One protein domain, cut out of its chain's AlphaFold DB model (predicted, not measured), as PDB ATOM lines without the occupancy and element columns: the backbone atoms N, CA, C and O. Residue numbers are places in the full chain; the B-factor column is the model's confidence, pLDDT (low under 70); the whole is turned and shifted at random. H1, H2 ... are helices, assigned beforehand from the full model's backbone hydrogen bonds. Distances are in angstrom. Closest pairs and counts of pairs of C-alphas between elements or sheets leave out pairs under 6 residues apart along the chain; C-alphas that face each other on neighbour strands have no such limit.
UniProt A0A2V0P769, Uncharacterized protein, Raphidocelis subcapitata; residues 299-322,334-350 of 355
ATOM      1  N   ASP A 299      38.230 -22.608  27.773       94.44
ATOM      2  CA  ASP A 299      37.399 -21.833  26.836       94.44
ATOM      3  C   ASP A 299      38.204 -20.719  26.165       94.44
ATOM      4  O   ASP A 299      38.109 -20.520  24.955       94.44
ATOM      5  N   LEU A 300      39.055 -20.032  26.936       95.12
ATOM      6  CA  LEU A 300      39.965 -19.013  26.411       95.12
ATOM      7  C   LEU A 300      40.948 -19.591  25.381       95.12
ATOM      8  O   LEU A 300      41.214 -18.960  24.357       95.12
ATOM      9  N   ALA A 301      41.499 -20.776  25.650       94.50
ATOM     10  CA  ALA A 301      42.432 -21.453  24.754       94.50
ATOM     11  C   ALA A 301      41.758 -21.952  23.470       94.50
ATOM     12  O   ALA A 301      42.341 -21.823  22.392       94.50
ATOM     13  N   ASP A 302      40.554 -22.515  23.584       94.38
ATOM     14  CA  ASP A 302      39.738 -22.940  22.446       94.38
ATOM     15  C   ASP A 302      39.362 -21.745  21.572       94.38
ATOM     16  O   ASP A 302      39.663 -21.748  20.378       94.38
ATOM     17  N   TRP A 303      38.835 -20.678  22.180       95.12
ATOM     18  CA  TRP A 303      38.490 -19.445  21.477       95.12
ATOM     19  C   TRP A 303      39.690 -18.847  20.734       95.12
ATOM     20  O   TRP A 303      39.597 -18.505  19.557       95.12
ATOM     21  N   ALA A 304      40.852 -18.746  21.389       93.94
ATOM     22  CA  ALA A 304      42.044 -18.184  20.758       93.94
ATOM     23  C   ALA A 304      42.490 -18.998  19.530       93.94
ATOM     24  O   ALA A 304      42.879 -18.407  18.522       93.94
ATOM     25  N   ARG A 305      42.402 -20.334  19.588       93.12
ATOM     26  CA  ARG A 305      42.713 -21.215  18.448       93.12
ATOM     27  C   ARG A 305      41.733 -21.039  17.292       93.12
ATOM     28  O   ARG A 305      42.168 -20.989  16.145       93.12
ATOM     29  N   GLU A 306      40.442 -20.931  17.590       91.56
ATOM     30  CA  GLU A 306      39.395 -20.687  16.588       91.56
ATOM     31  C   GLU A 306      39.675 -19.382  15.827       91.56
ATOM     32  O   GLU A 306      39.765 -19.384  14.599       91.56
ATOM     33  N   GLN A 307      39.943 -18.294  16.553       91.81
ATOM     34  CA  GLN A 307      40.233 -16.985  15.959       91.81
ATOM     35  C   GLN A 307      41.530 -16.961  15.138       91.81
ATOM     36  O   GLN A 307      41.628 -16.249  14.137       91.81
ATOM     37  N   GLU A 308      42.540 -17.739  15.534       89.31
ATOM     38  CA  GLU A 308      43.761 -17.908  14.742       89.31
ATOM     39  C   GLU A 308      43.493 -18.623  13.420       89.31
ATOM     40  O   GLU A 308      43.973 -18.170  12.378       89.31
ATOM     41  N   GLY A 309      42.714 -19.704  13.458       87.75
ATOM     42  CA  GLY A 309      42.338 -20.458  12.266       87.75
ATOM     43  C   GLY A 309      41.509 -19.627  11.289       87.75
ATOM     44  O   GLY A 309      41.786 -19.646  10.089       87.75
ATOM     45  N   GLU A 310      40.534 -18.864  11.789       86.62
ATOM     46  CA  GLU A 310      39.701 -17.963  10.979       86.62
ATOM     47  C   GLU A 310      40.540 -16.884  10.289       86.62
ATOM     48  O   GLU A 310      40.445 -16.698   9.073       86.62
ATOM     49  N   TRP A 311      41.415 -16.215  11.042       82.88
ATOM     50  CA  TRP A 311      42.278 -15.170  10.495       82.88
ATOM     51  C   TRP A 311      43.254 -15.714   9.439       82.88
ATOM     52  O   TRP A 311      43.475 -15.074   8.406       82.88
ATOM     53  N   GLN A 312      43.809 -16.913   9.648       85.81
ATOM     54  CA  GLN A 312      44.680 -17.574   8.668       85.81
ATOM     55  C   GLN A 312      43.931 -17.923   7.377       85.81
ATOM     56  O   GLN A 312      44.432 -17.635   6.291       85.81
ATOM     57  N   GLN A 313      42.725 -18.489   7.480       84.44
ATOM     58  CA  GLN A 313      41.897 -18.836   6.320       84.44
ATOM     59  C   GLN A 313      41.500 -17.598   5.509       84.44
ATOM     60  O   GLN A 313      41.609 -17.599   4.280       84.44
ATOM     61  N   GLN A 314      41.097 -16.518   6.183       82.44
ATOM     62  CA  GLN A 314      40.765 -15.244   5.538       82.44
ATOM     63  C   GLN A 314      41.981 -14.638   4.829       82.44
ATOM     64  O   GLN A 314      41.875 -14.201   3.686       82.44
ATOM     65  N   SER A 315      43.153 -14.675   5.472       80.19
ATOM     66  CA  SER A 315      44.403 -14.164   4.894       80.19
ATOM     67  C   SER A 315      44.848 -14.966   3.667       80.19
ATOM     68  O   SER A 315      45.310 -14.387   2.686       80.19
ATOM     69  N   GLN A 316      44.687 -16.292   3.693       80.19
ATOM     70  CA  GLN A 316      44.991 -17.162   2.551       80.19
ATOM     71  C   GLN A 316      44.013 -16.943   1.392       80.19
ATOM     72  O   GLN A 316      44.441 -16.851   0.246       80.19
ATOM     73  N   SER A 317      42.720 -16.798   1.690       76.31
ATOM     74  CA  SER A 317      41.683 -16.553   0.678       76.31
ATOM     75  C   SER A 317      41.870 -15.189   0.006       76.31
ATOM     76  O   SER A 317      41.811 -15.096  -1.215       76.31
ATOM     77  N   ALA A 318      42.203 -14.151   0.781       67.94
ATOM     78  CA  ALA A 318      42.521 -12.819   0.260       67.94
ATOM     79  C   ALA A 318      43.852 -12.779  -0.519       67.94
ATOM     80  O   ALA A 318      43.999 -12.002  -1.460       67.94
ATOM     81  N   GLY A 319      44.825 -13.623  -0.156       61.62
ATOM     82  CA  GLY A 319      46.109 -13.746  -0.854       61.62
ATOM     83  C   GLY A 319      46.030 -14.459  -2.211       61.62
ATOM     84  O   GLY A 319      46.909 -14.260  -3.046       61.62
ATOM     85  N   LEU A 320      44.981 -15.252  -2.456       53.75
ATOM     86  CA  LEU A 320      44.735 -15.916  -3.742       53.75
ATOM     87  C   LEU A 320      44.048 -14.998  -4.776       53.75
ATOM     88  O   LEU A 320      44.091 -15.305  -5.965       53.75
ATOM     89  N   GLU A 321      43.488 -13.853  -4.364       51.25
ATOM     90  CA  GLU A 321      42.838 -12.862  -5.248       51.25
ATOM     91  C   GLU A 321      43.721 -11.632  -5.578       51.25
ATOM     92  O   GLU A 321      43.239 -10.610  -6.070       51.25
ATOM     93  N   GLY A 322      45.035 -11.701  -5.337       44.94
ATOM     94  CA  GLY A 322      45.959 -10.563  -5.449       44.94
ATOM     95  C   GLY A 322      46.316 -10.103  -6.873       44.94
ATOM     96  O   GLY A 322      47.435 -10.325  -7.330       44.94
ATOM     97  N   PRO A 334      40.145  -8.112  17.966       91.12
ATOM     98  CA  PRO A 334      40.826  -7.165  18.855       91.12
ATOM     99  C   PRO A 334      41.230  -7.762  20.210       91.12
ATOM    100  O   PRO A 334      42.197  -7.313  20.819       91.12
ATOM    101  N   LEU A 335      40.519  -8.795  20.675       93.31
ATOM    102  CA  LEU A 335      40.803  -9.476  21.945       93.31
ATOM    103  C   LEU A 335      41.807 -10.637  21.827       93.31
ATOM    104  O   LEU A 335      42.245 -11.172  22.847       93.31
ATOM    105  N   LEU A 336      42.216 -11.024  20.612       92.06
ATOM    106  CA  LEU A 336      43.102 -12.174  20.407       92.06
ATOM    107  C   LEU A 336      44.489 -11.949  21.026       92.06
ATOM    108  O   LEU A 336      45.065 -12.853  21.631       92.06
ATOM    109  N   SER A 337      45.022 -10.730  20.928       89.69
ATOM    110  CA  SER A 337      46.316 -10.375  21.527       89.69
ATOM    111  C   SER A 337      46.304 -10.494  23.052       89.69
ATOM    112  O   SER A 337      47.265 -11.013  23.625       89.69
ATOM    113  N   ALA A 338      45.212 -10.071  23.698       90.31
ATOM    114  CA  ALA A 338      45.029 -10.221  25.138       90.31
ATOM    115  C   ALA A 338      44.956 -11.705  25.518       90.31
ATOM    116  O   ALA A 338      45.754 -12.163  26.332       90.31
ATOM    117  N   ALA A 339      44.108 -12.492  24.848       91.38
ATOM    118  CA  ALA A 339      43.997 -13.931  25.098       91.38
ATOM    119  C   ALA A 339      45.349 -14.658  24.982       91.38
ATOM    120  O   ALA A 339      45.728 -15.430  25.864       91.38
ATOM    121  N   ARG A 340      46.135 -14.352  23.942       90.62
ATOM    122  CA  ARG A 340      47.491 -14.896  23.763       90.62
ATOM    123  C   ARG A 340      48.422 -14.558  24.922       90.62
ATOM    124  O   ARG A 340      49.219 -15.403  25.322       90.62
ATOM    125  N   TRP A 341      48.370 -13.327  25.430       88.62
ATOM    126  CA  TRP A 341      49.203 -12.915  26.560       88.62
ATOM    127  C   TRP A 341      48.856 -13.709  27.822       88.62
ATOM    128  O   TRP A 341      49.762 -14.291  28.422       88.62
ATOM    129  N   LEU A 342      47.564 -13.838  28.141       87.50
ATOM    130  CA  LEU A 342      47.095 -14.638  29.274       87.50
ATOM    131  C   LEU A 342      47.562 -16.099  29.162       87.50
ATOM    132  O   LEU A 342      48.164 -16.636  30.088       87.50
ATOM    133  N   LEU A 343      47.361 -16.728  28.000       87.38
ATOM    134  CA  LEU A 343      47.713 -18.135  27.766       87.38
ATOM    135  C   LEU A 343      49.226 -18.413  27.767       87.38
ATOM    136  O   LEU A 343      49.629 -19.567  27.929       87.38
ATOM    137  N   ARG A 344      50.074 -17.398  27.558       85.69
ATOM    138  CA  ARG A 344      51.532 -17.528  27.724       85.69
ATOM    139  C   ARG A 344      51.925 -17.519  29.196       85.69
ATOM    140  O   ARG A 344      52.721 -18.367  29.584       85.69
ATOM    141  N   GLY A 345      51.320 -16.634  29.994       72.19
ATOM    142  CA  GLY A 345      51.551 -16.546  31.441       72.19
ATOM    143  C   GLY A 345      51.291 -17.868  32.170       72.19
ATOM    144  O   GLY A 345      52.085 -18.266  33.019       72.19
ATOM    145  N   VAL A 346      50.247 -18.598  31.756       62.84
ATOM    146  CA  VAL A 346      49.926 -19.945  32.269       62.84
ATOM    147  C   VAL A 346      51.049 -20.951  31.996       62.84
ATOM    148  O   VAL A 346      51.400 -21.738  32.869       62.84
ATOM    149  N   ARG A 347      51.646 -20.926  30.797       60.41
ATOM    150  CA  ARG A 347      52.695 -21.886  30.403       60.41
ATOM    151  C   ARG A 347      54.037 -21.605  31.072       60.41
ATOM    152  O   ARG A 347      54.792 -22.537  31.301       60.41
ATOM    153  N   SER A 348      54.327 -20.345  31.385       54.03
ATOM    154  CA  SER A 348      55.542 -19.950  32.107       54.03
ATOM    155  C   SER A 348      55.467 -20.162  33.625       54.03
ATOM    156  O   SER A 348      56.499 -20.093  34.277       54.03
ATOM    157  N   GLY A 349      54.276 -20.398  34.189       50.28
ATOM    158  CA  GLY A 349      54.072 -20.620  35.630       50.28
ATOM    159  C   GLY A 349      53.920 -22.089  36.046       50.28
ATOM    160  O   GLY A 349      53.746 -22.370  37.227       50.28
ATOM    161  N   GLY A 350      53.955 -23.029  35.097       46.50
ATOM    162  CA  GLY A 350      53.872 -24.463  35.361       46.50
ATOM    163  C   GLY A 350      55.227 -25.133  35.164       46.50
ATOM    164  O   GLY A 350      55.553 -25.440  34.025       46.50
TER     165      GLY A 350
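AT A GLANCE: This is residues 299 to 322 and 334 to 350 of the 355 residues of an uncharacterized protein of Raphidocelis subcapitata (UniProt A0A2V0P769). This is a long, straight helix, H1, with a shorter helix, H2, packed at a slant on its first part, residues 300 to 307. Residues 309 to 322, of which 309 to 319 belong to H1, stick out at one end, and residues 344 to 350, of which 344 to 348 belong to H2, stick out at the other; the outline of the whole is a rod. The printed part has 41 residues, with two named helices in the order H1, H2 and no named strand; the class is all helix. It is only just loose, close to extended, with a radius of gyration of the C-alphas of 13.2 A, and its C-alphas span 43 by 17 by 17 A.

HOW THE PARTS SIT: Start at Asp 299, where H1, residues 299 to 319, begins, and then look past the cut to H2, residues 336 to 348. H1 touches H2 with residues 300 to 307 alone. Their closest C-alphas are those of Ala 304 and Leu 336, 6.1 A apart. The helices run opposite ways at a steep tilt of 51 degrees. In H1 every O i to N i+4 pair is within hydrogen-bond range; in H2 8 of 9 are.

IN THESE COORDINATES: Find C-alpha 299 at (37.399, -21.833, 26.836); from there H1 runs 30.1 A to C-alpha 319 at (46.109, -13.746, -0.854). H2 runs 18.8 A from C-alpha 336 to C-alpha 348 at (55.542, -19.950, 32.107).

THE WHOLE: Look for the two C-alphas farthest apart at Gly 322 and Gly 350, 43.8 A from each other. Residues 309 to 322, of which 309 to 319 belong to H1, stand free, and so do residues 344 to 350, of which 344 to 348 belong to H2. Residues 323 to 333 are not printed, and C-alphas 322 and 334 are 25.1 A apart across the cut. The mean pLDDT of the printed part is 80.3; residues 318 to 322 and 346 to 350 are under 70.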